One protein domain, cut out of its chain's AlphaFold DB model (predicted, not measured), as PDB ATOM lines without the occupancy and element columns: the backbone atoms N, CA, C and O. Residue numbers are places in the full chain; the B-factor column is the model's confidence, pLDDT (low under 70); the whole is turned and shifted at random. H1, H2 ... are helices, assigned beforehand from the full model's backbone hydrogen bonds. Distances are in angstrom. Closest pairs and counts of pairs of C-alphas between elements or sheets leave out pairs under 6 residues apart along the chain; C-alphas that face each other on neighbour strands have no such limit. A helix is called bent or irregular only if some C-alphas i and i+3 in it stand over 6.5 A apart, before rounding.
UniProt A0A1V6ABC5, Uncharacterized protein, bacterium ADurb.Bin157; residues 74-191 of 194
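Overview. This is residues 74 to 191 of the 194 residues of an uncharacterized protein of bacterium ADurb.Bin157 (UniProt A0A1V6ABC5). Four helices stand side by side in an up-and-down bundle, each running against the one before it, and their contacts close a ring from H1 through H2, H3 and H4 back to H1. From the end of H4 a long tail with no named element, residues 160 to 191, folds back along the bundle and ends in a loop near the first residues of H2. The printed part has 118 residues, with named helices H1, H2, H3 and H4 in that order, no named strand, and the class all helix. It is compact, with a radius of gyration of the C-alphas of 13.8 A, and rounded, spanning 38 by 33 by 25 A.

Arrangement. H1, residues 74 to 89, and H2, residues 91 to 112, form a hairpin and touch, closest at the C-alphas of Ser 87 and Ser 94, 5.3 A apart. They run opposite ways at a shallow tilt of 14 degrees. H2, with residues 100 to 107 alone, touches H3, residues 120 to 134, closest at the C-alphas of Glu 100 and Val 126, 6.1 A apart; this hairpin has a shallow tilt of 29 degrees. H3 and H4, residues 143 to 159, form a hairpin and touch, closest at the C-alphas of Ala 134 and Ala 145, 4.8 A apart. H4 touches H1 at a shallow tilt of 25 degrees, opposite ways, closest at the C-alphas of Leu 82 and Leu 148, 6.6 A apart. H1 and H3 are near each other; H2 and H4 are apart. Every O i to N i+4 pair is within hydrogen-bond range in H1, H3 and H4, and 16 of 18 are in H2.

Along the chain. H1 begins at C-alpha 74 (-7.849, 41.611, -34.102) and is 23.5 A long. H2, 30.2 A, has a kink of 34 degrees near residue 98 and is irregular, with C-alphas 92 and 95 7.9 A apart. H3 is 21.0 A and H4 24.3 A long, ending at C-alpha 159 (-6.945, 44.017, -47.162).

Size, cuts and confidence. The C-alphas of Lys 114 and Phe 174, the two farthest apart, are 38.4 A apart. The printed part has no cut; the link from H1 to H2 is tight and the other two are short. In the tail, residues 172 to 173 pair with residues 186 to 187, parallel. The mean pLDDT of the printed part is 77.3, and residues 114 to 118 and 165 to 191 are under 70.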
ATOM      1  N   THR A  74      -7.308  40.530 -34.939       82.75
ATOM      2  CA  THR A  74      -7.849  41.611 -34.102       82.75
ATOM      3  C   THR A  74      -8.882  42.471 -34.825       82.75
ATOM      4  O   THR A  74      -9.897  42.816 -34.226       82.75
ATOM      5  N   ASP A  75      -8.640  42.807 -36.096       84.56
ATOM      6  CA  ASP A  75      -9.572  43.595 -36.907       84.56
ATOM      7  C   ASP A  75     -10.846  42.765 -37.190       84.56
ATOM      8  O   ASP A  75     -11.956  43.261 -37.017       84.56
ATOM      9  N   LEU A  76     -10.700  41.467 -37.483       86.19
ATOM     10  CA  LEU A  76     -11.828  40.545 -37.698       86.19
ATOM     11  C   LEU A  76     -12.690  40.343 -36.440       86.19
ATOM     12  O   LEU A  76     -13.918  40.344 -36.513       86.19
ATOM     13  N   LYS A  77     -12.063  40.209 -35.264       88.19
ATOM     14  CA  LYS A  77     -12.773  40.107 -33.975       88.19
ATOM     15  C   LYS A  77     -13.526  41.397 -33.632       88.19
ATOM     16  O   LYS A  77     -14.586  41.329 -33.012       88.19
ATOM     17  N   GLY A  78     -12.992  42.557 -34.026       87.62
ATOM     18  CA  GLY A  78     -13.675  43.848 -33.910       87.62
ATOM     19  C   GLY A  78     -14.931  43.906 -34.777       87.62
ATOM     20  O   GLY A  78     -16.015  44.178 -34.260       87.62
ATOM     21  N   LEU A  79     -14.792  43.545 -36.056       89.56
ATOM     22  CA  LEU A  79     -15.901  43.487 -37.006       89.56
ATOM     23  C   LEU A  79     -17.002  42.526 -36.539       89.56
ATOM     24  O   LEU A  79     -18.164  42.910 -36.493       89.56
ATOM     25  N   ARG A  80     -16.640  41.320 -36.081       92.31
ATOM     26  CA  ARG A  80     -17.601  40.345 -35.542       92.31
ATOM     27  C   ARG A  80     -18.439  40.921 -34.396       92.31
ATOM     28  O   ARG A  80     -19.658  40.807 -34.425       92.31
ATOM     29  N   LYS A  81     -17.808  41.556 -33.401       90.94
ATOM     30  CA  LYS A  81     -18.528  42.153 -32.259       90.94
ATOM     31  C   LYS A  81     -19.496  43.253 -32.690       90.94
ATOM     32  O   LYS A  81     -20.525  43.454 -32.051       90.94
ATOM     33  N   LEU A  82     -19.143  44.006 -33.727       90.25
ATOM     34  CA  LEU A  82     -20.009  45.042 -34.275       90.25
ATOM     35  C   LEU A  82     -21.207  44.421 -35.003       90.25
ATOM     36  O   LEU A  82     -22.339  44.829 -34.762       90.25
ATOM     37  N   THR A  83     -20.967  43.379 -35.799       89.88
ATOM     38  CA  THR A  83     -22.007  42.597 -36.478       89.88
ATOM     39  C   THR A  83     -22.961  41.903 -35.491       89.88
ATOM     40  O   THR A  83     -24.165  41.885 -35.725       89.88
ATOM     41  N   GLU A  84     -22.478  41.405 -34.346       90.88
ATOM     42  CA  GLU A  84     -23.335  40.839 -33.283       90.88
ATOM     43  C   GLU A  84     -24.321  41.883 -32.738       90.88
ATOM     44  O   GLU A  84     -25.520  41.626 -32.665       90.88
ATOM     45  N   LYS A  85     -23.844  43.101 -32.452       88.38
ATOM     46  CA  LYS A  85     -24.700  44.206 -31.980       88.38
ATOM     47  C   LYS A  85     -25.730  44.651 -33.019       88.38
ATOM     48  O   LYS A  85     -26.811  45.098 -32.652       88.38
ATOM     49  N   ILE A  86     -25.387  44.552 -34.303       87.12
ATOM     50  CA  ILE A  86     -26.310  44.821 -35.413       87.12
ATOM     51  C   ILE A  86     -27.430  43.768 -35.428       87.12
ATOM     52  O   ILE A  86     -28.583  44.130 -35.634       87.12
ATOM     53  N   SER A  87     -27.119  42.494 -35.160       85.81
ATOM     54  CA  SER A  87     -28.115  41.407 -35.100       85.81
ATOM     55  C   SER A  87     -29.215  41.674 -34.068       85.81
ATOM     56  O   SER A  87     -30.393  41.475 -34.348       85.81
ATOM     57  N   GLU A  88     -28.836  42.190 -32.896       85.62
ATOM     58  CA  GLU A  88     -29.777  42.541 -31.824       85.62
ATOM     59  C   GLU A  88     -30.704  43.707 -32.200       85.62
ATOM     60  O   GLU A  88     -31.845  43.774 -31.751       85.62
ATOM     61  N   GLU A  89     -30.214  44.646 -33.009       85.75
ATOM     62  CA  GLU A  89     -30.937  45.865 -33.384       85.75
ATOM     63  C   GLU A  89     -31.809  45.689 -34.629       85.75
ATOM     64  O   GLU A  89     -32.794  46.404 -34.812       85.75
ATOM     65  N   PHE A  90     -31.462  44.714 -35.466       84.25
ATOM     66  CA  PHE A  90     -32.129  44.420 -36.724       84.25
ATOM     67  C   PHE A  90     -32.586  42.951 -36.777       84.25
ATOM     68  O   PHE A  90     -32.115  42.191 -37.632       84.25
ATOM     69  N   PRO A  91     -33.524  42.527 -35.902       80.25
ATOM     70  CA  PRO A  91     -33.976  41.135 -35.822       80.25
ATOM     71  C   PRO A  91     -34.574  40.624 -37.137       80.25
ATOM     72  O   PRO A  91     -34.444  39.445 -37.465       80.25
ATOM     73  N   GLN A  92     -35.150  41.512 -37.949       78.06
ATOM     74  CA  GLN A  92     -35.676  41.194 -39.275       78.06
ATOM     75  C   GLN A  92     -34.593  40.746 -40.268       78.06
ATOM     76  O   GLN A  92     -34.922  40.109 -41.257       78.06
ATOM     77  N   PHE A  93     -33.315  41.036 -40.008       79.06
ATOM     78  CA  PHE A  93     -32.170  40.587 -40.809       79.06
ATOM     79  C   PHE A  93     -31.331  39.514 -40.093       79.06
ATOM     80  O   PHE A  93     -30.259  39.147 -40.579       79.06
ATOM     81  N   SER A  94     -31.795  39.009 -38.945       78.56
ATOM     82  CA  SER A  94     -31.042  38.109 -38.059       78.56
ATOM     83  C   SER A  94     -30.492  36.874 -38.769       78.56
ATOM     84  O   SER A  94     -29.334  36.530 -38.570       78.56
ATOM     85  N   VAL A  95     -31.266  36.247 -39.662       78.06
ATOM     86  CA  VAL A  95     -30.833  35.065 -40.431       78.06
ATOM     87  C   VAL A  95     -29.630  35.385 -41.320       78.06
ATOM     88  O   VAL A  95     -28.661  34.625 -41.368       78.06
ATOM     89  N   ARG A  96     -29.666  36.526 -42.017       80.25
ATOM     90  CA  ARG A  96     -28.552  36.982 -42.853       80.25
ATOM     91  C   ARG A  96     -27.341  37.343 -42.001       80.25
ATOM     92  O   ARG A  96     -26.241  36.886 -42.292       80.25
ATOM     93  N   ILE A  97     -27.545  38.126 -40.944       86.00
ATOM     94  CA  ILE A  97     -26.469  38.576 -40.057       86.00
ATOM     95  C   ILE A  97     -25.798  37.379 -39.369       86.00
ATOM     96  O   ILE A  97     -24.573  37.340 -39.281       86.00
ATOM     97  N   GLN A  98     -26.569  36.368 -38.960       85.00
ATOM     98  CA  GLN A  98     -26.043  35.147 -38.357       85.00
ATOM     99  C   GLN A  98     -25.139  34.374 -39.323       85.00
ATOM    100  O   GLN A  98     -24.050  33.968 -38.927       85.00
ATOM    101  N   ARG A  99     -25.516  34.252 -40.606       84.88
ATOM    102  CA  ARG A  99     -24.626  33.657 -41.620       84.88
ATOM    103  C   ARG A  99     -23.312  34.427 -41.730       84.88
ATOM    104  O   ARG A  99     -22.250  33.812 -41.780       84.88
ATOM    105  N   GLU A 100     -23.362  35.757 -41.778       86.81
ATOM    106  CA  GLU A 100     -22.133  36.552 -41.864       86.81
ATOM    107  C   GLU A 100     -21.262  36.396 -40.610       86.81
ATOM    108  O   GLU A 100     -20.037  36.358 -40.716       86.81
ATOM    109  N   LEU A 101     -21.866  36.241 -39.429       89.19
ATOM    110  CA  LEU A 101     -21.147  35.933 -38.190       89.19
ATOM    111  C   LEU A 101     -20.470  34.559 -38.233       89.19
ATOM    112  O   LEU A 101     -19.318  34.439 -37.810       89.19
ATOM    113  N   ASP A 102     -21.149  33.543 -38.759       89.31
ATOM    114  CA  ASP A 102     -20.590  32.199 -38.913       89.31
ATOM    115  C   ASP A 102     -19.431  32.205 -39.919       89.31
ATOM    116  O   ASP A 102     -18.342  31.708 -39.620       89.31
ATOM    117  N   ASN A 103     -19.602  32.894 -41.051       87.69
ATOM    118  CA  ASN A 103     -18.540  33.097 -42.034       87.69
ATOM    119  C   ASN A 103     -17.343  33.859 -41.444       87.69
ATOM    120  O   ASN A 103     -16.199  33.460 -41.666       87.69
ATOM    121  N   LEU A 104     -17.574  34.918 -40.657       88.69
ATOM    122  CA  LEU A 104     -16.507  35.637 -39.950       88.69
ATOM    123  C   LEU A 104     -15.772  34.729 -38.963       88.69
ATOM    124  O   LEU A 104     -14.548  34.797 -38.878       88.69
ATOM    125  N   ASN A 105     -16.484  33.879 -38.221       89.06
ATOM    126  CA  ASN A 105     -15.870  32.931 -37.290       89.06
ATOM    127  C   ASN A 105     -14.980  31.916 -38.006       89.06
ATOM    128  O   ASN A 105     -13.896  31.604 -37.515       89.06
ATOM    129  N   GLU A 106     -15.413  31.420 -39.160       87.50
ATOM    130  CA  GLU A 106     -14.590  30.550 -39.993       87.50
ATOM    131  C   GLU A 106     -13.341  31.276 -40.499       87.50
ATOM    132  O   GLU A 106     -12.235  30.787 -40.287       87.50
ATOM    133  N   ILE A 107     -13.484  32.483 -41.056       85.19
ATOM    134  CA  ILE A 107     -12.345  33.293 -41.523       85.19
ATOM    135  C   ILE A 107     -11.357  33.570 -40.379       85.19
ATOM    136  O   ILE A 107     -10.146  33.492 -40.579       85.19
ATOM    137  N   ILE A 108     -11.850  33.851 -39.166       86.31
ATOM    138  CA  ILE A 108     -11.005  34.037 -37.978       86.31
ATOM    139  C   ILE A 108     -10.217  32.761 -37.663       86.31
ATOM    140  O   ILE A 108      -9.009  32.856 -37.455       86.31
ATOM    141  N   LYS A 109     -10.863  31.587 -37.658       84.12
ATOM    142  CA  LYS A 109     -10.179  30.300 -37.426       84.12
ATOM    143  C   LYS A 109      -9.108  30.044 -38.483       84.12
ATOM    144  O   LYS A 109      -7.980  29.707 -38.151       84.12
ATOM    145  N   PHE A 110      -9.423  30.285 -39.752       79.44
ATOM    146  CA  PHE A 110      -8.474  30.082 -40.843       79.44
ATOM    147  C   PHE A 110      -7.280  31.042 -40.799       79.44
ATOM    148  O   PHE A 110      -6.157  30.639 -41.113       79.44
ATOM    149  N   ALA A 111      -7.504  32.288 -40.372       77.62
ATOM    150  CA  ALA A 111      -6.441  33.259 -40.135       77.62
ATOM    151  C   ALA A 111      -5.548  32.860 -38.945       77.62
ATOM    152  O   ALA A 111      -4.344  33.106 -38.967       77.62
ATOM    153  N   GLU A 112      -6.110  32.222 -37.915       79.88
ATOM    154  CA  GLU A 112      -5.340  31.651 -36.801       79.88
ATOM    155  C   GLU A 112      -4.521  30.419 -37.248       79.88
ATOM    156  O   GLU A 112      -3.358  30.284 -36.859       79.88
ATOM    157  N   ASP A 113      -5.065  29.597 -38.152       76.44
ATOM    158  CA  ASP A 113      -4.443  28.372 -38.681       76.44
ATOM    159  C   ASP A 113      -3.438  28.604 -39.835       76.44
ATOM    160  O   ASP A 113      -2.863  27.648 -40.361       76.44
ATOM    161  N   LYS A 114      -3.207  29.861 -40.248       66.75
ATOM    162  CA  LYS A 114      -2.333  30.262 -41.378       66.75
ATOM    163  C   LYS A 114      -2.690  29.618 -42.731       66.75
ATOM    164  O   LYS A 114      -1.839  29.508 -43.615       66.75
ATOM    165  N   LYS A 115      -3.949  29.216 -42.931       63.31
ATOM    166  CA  LYS A 115      -4.469  28.696 -44.212       63.31
ATOM    167  C   LYS A 115      -5.112  29.823 -45.029       63.31
ATOM    168  O   LYS A 115      -6.311  29.825 -45.290       63.31
ATOM    169  N   GLU A 116      -4.304  30.819 -45.393       60.50
ATOM    170  CA  GLU A 116      -4.789  32.115 -45.903       60.50
ATOM    171  C   GLU A 116      -5.296  32.079 -47.360       60.50
ATOM    172  O   GLU A 116      -6.187  32.853 -47.708       60.50
ATOM    173  N   LYS A 117      -4.786  31.174 -48.210       57.41
ATOM    174  CA  LYS A 117      -5.068  31.191 -49.663       57.41
ATOM    175  C   LYS A 117      -6.512  30.843 -50.049       57.41
ATOM    176  O   LYS A 117      -7.005  31.397 -51.021       57.41
ATOM    177  N   GLU A 118      -7.206  29.988 -49.299       58.59
ATOM    178  CA  GLU A 118      -8.577  29.553 -49.640       58.59
ATOM    179  C   GLU A 118      -9.682  30.504 -49.142       58.59
ATOM    180  O   GLU A 118     -10.846  30.314 -49.474       58.59
ATOM    181  N   ASN A 119      -9.355  31.540 -48.360       70.25
ATOM    182  CA  ASN A 119     -10.376  32.346 -47.675       70.25
ATOM    183  C   ASN A 119     -10.502  33.790 -48.133       70.25
ATOM    184  O   ASN A 119     -11.382  34.492 -47.634       70.25
ATOM    185  N   PHE A 120      -9.671  34.258 -49.062       74.69
ATOM    186  CA  PHE A 120      -9.762  35.651 -49.491       74.69
ATOM    187  C   PHE A 120     -11.085  35.955 -50.201       74.69
ATOM    188  O   PHE A 120     -11.708  36.968 -49.898       74.69
ATOM    189  N   GLU A 121     -11.563  35.057 -51.065       75.44
ATOM    190  CA  GLU A 121     -12.854  35.213 -51.746       75.44
ATOM    191  C   GLU A 121     -14.018  35.227 -50.752       75.44
ATOM    192  O   GLU A 121     -14.871  36.113 -50.795       75.44
ATOM    193  N   LYS A 122     -14.013  34.294 -49.789       79.06
ATOM    194  CA  LYS A 122     -15.017  34.235 -48.719       79.06
ATOM    195  C   LYS A 122     -14.982  35.487 -47.839       79.06
ATOM    196  O   LYS A 122     -16.024  36.006 -47.449       79.06
ATOM    197  N   PHE A 123     -13.795  36.011 -47.553       83.25
ATOM    198  CA  PHE A 123     -13.620  37.252 -46.810       83.25
ATOM    199  C   PHE A 123     -14.113  38.478 -47.587       83.25
ATOM    200  O   PHE A 123     -14.875  39.278 -47.042       83.25
ATOM    201  N   ALA A 124     -13.747  38.604 -48.864       82.56
ATOM    202  CA  ALA A 124     -14.234  39.664 -49.741       82.56
ATOM    203  C   ALA A 124     -15.765  39.625 -49.885       82.56
ATOM    204  O   ALA A 124     -16.417  40.671 -49.884       82.56
ATOM    205  N   TYR A 125     -16.342  38.422 -49.936       82.38
ATOM    206  CA  TYR A 125     -17.782  38.199 -49.938       82.38
ATOM    207  C   TYR A 125     -18.461  38.744 -48.674       82.38
ATOM    208  O   TYR A 125     -19.381  39.556 -48.777       82.38
ATOM    209  N   VAL A 126     -17.980  38.357 -47.489       86.56
ATOM    210  CA  VAL A 126     -18.540  38.810 -46.204       86.56
ATOM    211  C   VAL A 126     -18.471  40.331 -46.077       86.56
ATOM    212  O   VAL A 126     -19.449  40.969 -45.688       86.56
ATOM    213  N   LEU A 127     -17.335  40.940 -46.441       87.94
ATOM    214  CA  LEU A 127     -17.186  42.395 -46.398       87.94
ATOM    215  C   LEU A 127     -18.183  43.096 -47.322       87.94
ATOM    216  O   LEU A 127     -18.841  44.041 -46.895       87.94
ATOM    217  N   ASN A 128     -18.347  42.613 -48.555       85.75
ATOM    218  CA  ASN A 128     -19.335  43.164 -49.479       85.75
ATOM    219  C   ASN A 128     -20.772  42.963 -48.973       85.75
ATOM    220  O   ASN A 128     -21.591  43.876 -49.076       85.75
ATOM    221  N   SER A 129     -21.094  41.814 -48.372       84.06
ATOM    222  CA  SER A 129     -22.425  41.567 -47.801       84.06
ATOM    223  C   SER A 129     -22.743  42.520 -46.645       84.06
ATOM    224  O   SER A 129     -23.827  43.112 -46.629       84.06
ATOM    225  N   LEU A 130     -21.798  42.730 -45.720       88.12
ATOM    226  CA  LEU A 130     -21.945  43.671 -44.605       88.12
ATOM    227  C   LEU A 130     -21.993  45.127 -45.083       88.12
ATOM    228  O   LEU A 130     -22.783  45.914 -44.563       88.12
ATOM    229  N   TYR A 131     -21.205  45.477 -46.101       88.12
ATOM    230  CA  TYR A 131     -21.237  46.802 -46.716       88.12
ATOM    231  C   TYR A 131     -22.599  47.090 -47.362       88.12
ATOM    232  O   TYR A 131     -23.217  48.117 -47.083       88.12
ATOM    233  N   ARG A 132     -23.126  46.138 -48.141       82.00
ATOM    234  CA  ARG A 132     -24.473  46.214 -48.732       82.00
ATOM    235  C   ARG A 132     -25.562  46.299 -47.667       82.00
ATOM    236  O   ARG A 132     -26.527  47.034 -47.841       82.00
ATOM    237  N   PHE A 133     -25.417  45.568 -46.561       84.44
ATOM    238  CA  PHE A 133     -26.336  45.683 -45.431       84.44
ATOM    239  C   PHE A 133     -26.297  47.088 -44.820       84.44
ATOM    240  O   PHE A 133     -27.353  47.662 -44.576       84.44
ATOM    241  N   ALA A 134     -25.115  47.668 -44.604       85.69
ATOM    242  CA  ALA A 134     -24.978  49.007 -44.030       85.69
ATOM    243  C   ALA A 134     -25.526  50.112 -44.954       85.69
ATOM    244  O   ALA A 134     -26.095  51.093 -44.482       85.69
ATOM    245  N   LYS A 135     -25.414  49.916 -46.275       83.56
ATOM    246  CA  LYS A 135     -25.961  50.803 -47.314       83.56
ATOM    247  C   LYS A 135     -27.437  50.564 -47.646       83.56
ATOM    248  O   LYS A 135     -28.006  51.299 -48.451       83.56
ATOM    249  N   HIS A 136     -28.084  49.574 -47.034       78.00
ATOM    250  CA  HIS A 136     -29.471  49.254 -47.345       78.00
ATOM    251  C   HIS A 136     -30.423  50.392 -46.905       78.00
ATOM    252  O   HIS A 136     -30.302  50.896 -45.788       78.00
ATOM    253  N   PRO A 137     -31.446  50.781 -47.693       76.56
ATOM    254  CA  PRO A 137     -32.351  51.883 -47.331       76.56
ATOM    255  C   PRO A 137     -33.032  51.740 -45.959       76.56
ATOM    256  O   PRO A 137     -33.369  52.737 -45.322       76.56
ATOM    257  N   ALA A 138     -33.216  50.503 -45.489       76.25
ATOM    258  CA  ALA A 138     -33.787  50.203 -44.173       76.25
ATOM    259  C   ALA A 138     -32.827  50.454 -42.990       76.25
ATOM    260  O   ALA A 138     -33.279  50.528 -41.851       76.25
ATOM    261  N   THR A 139     -31.520  50.564 -43.238       77.12
ATOM    262  CA  THR A 139     -30.461  50.624 -42.213       77.12
ATOM    263  C   THR A 139     -29.635  51.913 -42.290       77.12
ATOM    264  O   THR A 139     -29.112  52.338 -41.267       77.12
ATOM    265  N   VAL A 140     -29.590  52.594 -43.445       72.75
ATOM    266  CA  VAL A 140     -28.747  53.782 -43.734       72.75
ATOM    267  C   VAL A 140     -28.840  54.923 -42.714       72.75
ATOM    268  O   VAL A 140     -27.894  55.687 -42.571       72.75
ATOM    269  N   LYS A 141     -29.958  55.075 -41.995       76.75
ATOM    270  CA  LYS A 141     -30.139  56.155 -40.999       76.75
ATOM    271  C   LYS A 141     -29.771  55.745 -39.570       76.75
ATOM    272  O   LYS A 141     -30.043  56.489 -38.629       76.75
ATOM    273  N   ASN A 142     -29.226  54.548 -39.387       86.50
ATOM    274  CA  ASN A 142     -28.877  54.018 -38.082       86.50
ATOM    275  C   ASN A 142     -27.382  54.211 -37.796       86.50
ATOM    276  O   ASN A 142     -26.526  53.795 -38.573       86.50
ATOM    277  N   LYS A 143     -27.067  54.766 -36.623       87.31
ATOM    278  CA  LYS A 143     -25.688  55.033 -36.197       87.31
ATOM    279  C   LYS A 143     -24.806  53.777 -36.176       87.31
ATOM    280  O   LYS A 143     -23.645  53.848 -36.558       87.31
ATOM    281  N   ARG A 144     -25.336  52.620 -35.764       85.88
ATOM    282  CA  ARG A 144     -24.574  51.364 -35.771       85.88
ATOM    283  C   ARG A 144     -24.318  50.858 -37.185       85.88
ATOM    284  O   ARG A 144     -23.244  50.321 -37.432       85.88
ATOM    285  N   ALA A 145     -25.258  51.059 -38.108       85.19
ATOM    286  CA  ALA A 145     -25.048  50.745 -39.520       85.19
ATOM    287  C   ALA A 145     -23.968  51.650 -40.141       85.19
ATOM    288  O   ALA A 145     -23.107  51.150 -40.858       85.19
ATOM    289  N   GLU A 146     -23.932  52.939 -39.792       88.12
ATOM    290  CA  GLU A 146     -22.838  53.843 -40.187       88.12
ATOM    291  C   GLU A 146     -21.481  53.414 -39.600       88.12
ATOM    292  O   GLU A 146     -20.456  53.465 -40.282       88.12
ATOM    293  N   ASP A 147     -21.457  52.992 -38.333       89.50
ATOM    294  CA  ASP A 147     -20.245  52.480 -37.687       89.50
ATOM    295  C   ASP A 147     -19.769  51.180 -38.360       89.50
ATOM    296  O   ASP A 147     -18.568  51.001 -38.578       89.50
ATOM    297  N   LEU A 148     -20.702  50.300 -38.749       89.56
ATOM    298  CA  LEU A 148     -20.416  49.087 -39.518       89.56
ATOM    299  C   LEU A 148     -19.848  49.425 -40.896       89.56
ATOM    300  O   LEU A 148     -18.845  48.839 -41.288       89.56
ATOM    301  N   GLU A 149     -20.433  50.393 -41.601       89.81
ATOM    302  CA  GLU A 149     -19.935  50.849 -42.899       89.81
ATOM    303  C   GLU A 149     -18.470  51.304 -42.810       89.81
ATOM    304  O   GLU A 149     -17.624  50.864 -43.593       89.81
ATOM    305  N   LYS A 150     -18.155  52.152 -41.823       90.56
ATOM    306  CA  LYS A 150     -16.798  52.674 -41.606       90.56
ATOM    307  C   LYS A 150     -15.812  51.563 -41.273       90.56
ATOM    308  O   LYS A 150     -14.696  51.557 -41.793       90.56
ATOM    309  N   GLU A 151     -16.209  50.632 -40.411       89.06
ATOM    310  CA  GLU A 151     -15.346  49.530 -39.998       89.06
ATOM    311  C   GLU A 151     -15.087  48.553 -41.150       89.06
ATOM    312  O   GLU A 151     -13.937  48.181 -41.391       89.06
ATOM    313  N   VAL A 152     -16.118  48.209 -41.925       90.44
ATOM    314  CA  VAL A 152     -15.988  47.393 -43.140       90.44
ATOM    315  C   VAL A 152     -15.078  48.082 -44.158       90.44
ATOM    316  O   VAL A 152     -14.151  47.447 -44.657       90.44
ATOM    317  N   GLY A 153     -15.253  49.386 -44.398       87.69
ATOM    318  CA  GLY A 153     -14.385  50.170 -45.283       87.69
ATOM    319  C   GLY A 153     -12.921  50.191 -44.833       87.69
ATOM    320  O   GLY A 153     -12.010  50.005 -45.645       87.69
ATOM    321  N   ARG A 154     -12.673  50.345 -43.526       88.69
ATOM    322  CA  ARG A 154     -11.327  50.296 -42.931       88.69
ATOM    323  C   ARG A 154     -10.670  48.931 -43.131       88.69
ATOM    324  O   ARG A 154      -9.485  48.863 -43.464       88.69
ATOM    325  N   VAL A 155     -11.419  47.853 -42.903       87.44
ATOM    326  CA  VAL A 155     -10.932  46.474 -43.037       87.44
ATOM    327  C   VAL A 155     -10.680  46.123 -44.508       87.44
ATOM    328  O   VAL A 155      -9.616  45.592 -44.820       87.44
ATOM    329  N   ALA A 156     -11.585  46.504 -45.412       86.50
ATOM    330  CA  ALA A 156     -11.446  46.322 -46.855       86.50
ATOM    331  C   ALA A 156     -10.210  47.039 -47.417       86.50
ATOM    332  O   ALA A 156      -9.382  46.419 -48.082       86.50
ATOM    333  N   SER A 157     -10.021  48.314 -47.051       84.25
ATOM    334  CA  SER A 157      -8.884  49.129 -47.505       84.25
ATOM    335  C   SER A 157      -7.537  48.537 -47.083       84.25
ATOM    336  O   SER A 157      -6.579  48.540 -47.850       84.25
ATOM    337  N   LYS A 158      -7.449  47.996 -45.862       82.25
ATOM    338  CA  LYS A 158      -6.238  47.312 -45.376       82.25
ATOM    339  C   LYS A 158      -5.956  46.002 -46.105       82.25
ATOM    340  O   LYS A 158      -4.799  45.599 -46.198       82.25
ATOM    341  N   ALA A 159      -7.012  45.322 -46.532       77.62
ATOM    342  CA  ALA A 159      -6.945  44.017 -47.162       77.62
ATOM    343  C   ALA A 159      -6.819  44.074 -48.690       77.62
ATOM    344  O   ALA A 159      -6.633  43.026 -49.298       77.62
ATOM    345  N   GLY A 160      -6.937  45.260 -49.299       78.38
ATOM    346  CA  GLY A 160      -6.984  45.409 -50.754       78.38
ATOM    347  C   GLY A 160      -8.265  44.845 -51.376       78.38
ATOM    348  O   GLY A 160      -8.237  44.396 -52.514       78.38
ATOM    349  N   VAL A 161      -9.371  44.820 -50.625       82.00
ATOM    350  CA  VAL A 161     -10.679  44.384 -51.133       82.00
ATOM    351  C   VAL A 161     -11.419  45.593 -51.688       82.00
ATOM    352  O   VAL A 161     -11.654  46.562 -50.964       82.00
ATOM    353  N   GLU A 162     -11.829  45.518 -52.951       80.69
ATOM    354  CA  GLU A 162     -12.753  46.488 -53.530       80.69
ATOM    355  C   GLU A 162     -14.174  46.212 -53.026       80.69
ATOM    356  O   GLU A 162     -14.693  45.093 -53.108       80.69
ATOM    357  N   LEU A 163     -14.792  47.243 -52.451       81.06
ATOM    358  CA  LEU A 163     -16.183  47.200 -52.022       81.06
ATOM    359  C   LEU A 163     -17.053  47.692 -53.172       81.06
ATOM    360  O   LEU A 163     -16.938  48.844 -53.582       81.06
ATOM    361  N   SER A 164     -17.938  46.828 -53.658       76.31
ATOM    362  CA  SER A 164     -18.962  47.205 -54.625       76.31
ATOM    363  C   SER A 164     -20.301  47.346 -53.906       76.31
ATOM    364  O   SER A 164     -20.808  46.412 -53.270       76.31
ATOM    365  N   SER A 165     -20.886  48.537 -54.030       63.50
ATOM    366  CA  SER A 165     -22.270  48.781 -53.644       63.50
ATOM    367  C   SER A 165     -23.248  48.479 -54.770       63.50
ATOM    368  O   SER A 165     -24.375  48.922 -54.611       63.50
ATOM    369  N   ASP A 166     -22.845  47.820 -55.874       54.97
ATOM    370  CA  ASP A 166     -23.656  47.746 -57.098       54.97
ATOM    371  C   ASP A 166     -25.121  47.465 -56.767       54.97
ATOM    372  O   ASP A 166     -25.516  46.354 -56.402       54.97
ATOM    373  N   ASP A 167     -25.897  48.546 -56.876       47.78
ATOM    374  CA  ASP A 167     -27.326  48.657 -56.612       47.78
ATOM    375  C   ASP A 167     -28.113  48.022 -57.767       47.78
ATOM    376  O   ASP A 167     -29.223  48.446 -58.104       47.78
ATOM    377  N   GLU A 168     -27.567  46.980 -58.401       45.25
ATOM    378  CA  GLU A 168     -28.426  46.059 -59.115       45.25
ATOM    379  C   GLU A 168     -29.330  45.459 -58.052       45.25
ATOM    380  O   GLU A 168     -28.904  44.680 -57.200       45.25
ATOM    381  N   ILE A 169     -30.584  45.908 -58.062       52.12
ATOM    382  CA  ILE A 169     -31.700  45.332 -57.330       52.12
ATOM    383  C   ILE A 169     -31.665  43.833 -57.627       52.12
ATOM    384  O   ILE A 169     -32.231  43.374 -58.618       52.12
ATOM    385  N   LEU A 170     -30.942  43.085 -56.787       57.88
ATOM    386  CA  LEU A 170     -30.633  41.696 -57.080       57.88
ATOM    387  C   LEU A 170     -31.965  40.966 -57.256       57.88
ATOM    388  O   LEU A 170     -32.897  41.216 -56.466       57.88
ATOM    389  N   PRO A 171     -32.091  40.110 -58.282       56.06
ATOM    390  CA  PRO A 171     -33.335  39.427 -58.578       56.06
ATOM    391  C   PRO A 171     -33.864  38.753 -57.314       56.06
ATOM    392  O   PRO A 171     -33.136  38.047 -56.607       56.06
ATOM    393  N   LEU A 172     -35.126  39.045 -57.002       59.53
ATOM    394  CA  LEU A 172     -35.808  38.457 -55.861       59.53
ATOM    395  C   LEU A 172     -36.138  37.011 -56.220       59.53
ATOM    396  O   LEU A 172     -36.811  36.763 -57.220       59.53
ATOM    397  N   VAL A 173     -35.647  36.062 -55.431       68.69
ATOM    398  CA  VAL A 173     -35.888  34.640 -55.667       68.69
ATOM    399  C   VAL A 173     -36.628  34.031 -54.489       68.69
ATOM    400  O   VAL A 173     -36.326  34.295 -53.329       68.69
ATOM    401  N   PHE A 174     -37.624  33.216 -54.822       65.75
ATOM    402  CA  PHE A 174     -38.540  32.570 -53.892       65.75
ATOM    403  C   PHE A 174     -38.226  31.076 -53.830       65.75
ATOM    404  O   PHE A 174     -39.020  30.242 -54.258       65.75
ATOM    405  N   ASP A 175     -37.034  30.729 -53.350       66.44
ATOM    406  CA  ASP A 175     -36.625  29.332 -53.228       66.44
ATOM    407  C   ASP A 175     -36.014  29.083 -51.849       66.44
ATOM    408  O   ASP A 175     -35.001  29.679 -51.482       66.44
ATOM    409  N   LYS A 176     -36.634  28.178 -51.083       61.06
ATOM    410  CA  LYS A 176     -36.140  27.747 -49.767       61.06
ATOM    411  C   LYS A 176     -34.799  27.013 -49.854       61.06
ATOM    412  O   LYS A 176     -34.128  26.878 -48.838       61.06
ATOM    413  N   LYS A 177     -34.424  26.515 -51.038       63.62
ATOM    414  CA  LYS A 177     -33.156  25.811 -51.278       63.62
ATOM    415  C   LYS A 177     -31.987  26.748 -51.563       63.62
ATOM    416  O   LYS A 177     -30.847  26.299 -51.529       63.62
ATOM    417  N   ILE A 178     -32.246  28.019 -51.881       59.59
ATOM    418  CA  ILE A 178     -31.183  28.990 -52.153       59.59
ATOM    419  C   ILE A 178     -30.682  29.536 -50.832       59.59
ATOM    420  O   ILE A 178     -31.458  30.097 -50.055       59.59
ATOM    421  N   GLU A 179     -29.378  29.405 -50.607       58.38
ATOM    422  CA  GLU A 179     -28.766  29.908 -49.392       58.38
ATOM    423  C   GLU A 179     -28.935  31.431 -49.274       58.38
ATOM    424  O   GLU A 179     -28.618  32.169 -50.219       58.38
ATOM    425  N   PRO A 180     -29.446  31.919 -48.129       55.47
ATOM    426  CA  PRO A 180     -29.584  33.350 -47.906       55.47
ATOM    427  C   PRO A 180     -28.236  34.105 -48.093       55.47
ATOM    428  O   PRO A 180     -27.172  33.613 -47.733       55.47
ATOM    429  N   GLY A 181     -28.237  35.291 -48.704       52.91
ATOM    430  CA  GLY A 181     -27.018  36.084 -48.938       52.91
ATOM    431  C   GLY A 181     -26.235  35.768 -50.221       52.91
ATOM    432  O   GLY A 181     -25.169  36.342 -50.432       52.91
ATOM    433  N   THR A 182     -26.721  34.897 -51.108       58.06
ATOM    434  CA  THR A 182     -26.060  34.630 -52.402       58.06
ATOM    435  C   THR A 182     -25.809  35.939 -53.181       58.06
ATOM    436  O   THR A 182     -26.734  36.718 -53.387       58.06
ATOM    437  N   ILE A 183     -24.571  36.158 -53.660       52.94
ATOM    438  CA  ILE A 183     -24.030  37.440 -54.194       52.94
ATOM    439  C   ILE A 183     -24.935  38.140 -55.220       52.94
ATOM    440  O   ILE A 183     -24.926  39.369 -55.302       52.94
ATOM    441  N   ASN A 184     -25.742  37.364 -55.946       57.19
ATOM    442  CA  ASN A 184     -26.523  37.825 -57.089       57.19
ATOM    443  C   ASN A 184     -28.046  37.692 -56.919       57.19
ATOM    444  O   ASN A 184     -28.770  37.809 -57.906       57.19
ATOM    445  N   LYS A 185     -28.566  37.389 -55.720       61.66
ATOM    446  CA  LYS A 185     -30.013  37.199 -55.489       61.66
ATOM    447  C   LYS A 185     -30.430  37.731 -54.117       61.66
ATOM    448  O   LYS A 185     -29.697  37.572 -53.151       61.66
ATOM    449  N   ARG A 186     -31.631  38.310 -54.020       56.94
ATOM    450  CA  ARG A 186     -32.302  38.575 -52.732       56.94
ATOM    451  C   ARG A 186     -33.277  37.440 -52.457       56.94
ATOM    452  O   ARG A 186     -34.148  37.193 -53.288       56.94
ATOM    453  N   ASN A 187     -33.165  36.763 -51.321       65.81
ATOM    454  CA  ASN A 187     -34.137  35.745 -50.925       65.81
ATOM    455  C   ASN A 187     -35.079  36.294 -49.842       65.81
ATOM    456  O   ASN A 187     -34.629  36.853 -48.849       65.81
ATOM    457  N   LEU A 188     -36.395  36.132 -50.008       63.50
ATOM    458  CA  LEU A 188     -37.380  36.543 -48.994       63.50
ATOM    459  C   LEU A 188     -37.238  35.775 -47.677       63.50
ATOM    460  O   LEU A 188     -37.574  36.313 -46.630       63.50
ATOM    461  N   PHE A 189     -36.682  34.563 -47.716       60.81
ATOM    462  CA  PHE A 189     -36.366  33.788 -46.514       60.81
ATOM    463  C   PHE A 189     -35.120  34.310 -45.762       60.81
ATOM    464  O   PHE A 189     -34.757  33.752 -44.732       60.81
ATOM    465  N   GLU A 190     -34.449  35.365 -46.253       56.91
ATOM    466  CA  GLU A 190     -33.422  36.108 -45.491       56.91
ATOM    467  C   GLU A 190     -34.021  36.975 -44.387       56.91
ATOM    468  O   GLU A 190     -33.305  37.358 -43.458       56.91
ATOM    469  N   TYR A 191     -35.306  37.304 -44.515       57.44
ATOM    470  CA  TYR A 191     -36.026  38.144 -43.579       57.44
ATOM    471  C   TYR A 191     -36.760  37.236 -42.592       57.44
ATOM    472  O   TYR A 191     -37.489  36.333 -43.006       57.44
TER     473      TYR A 191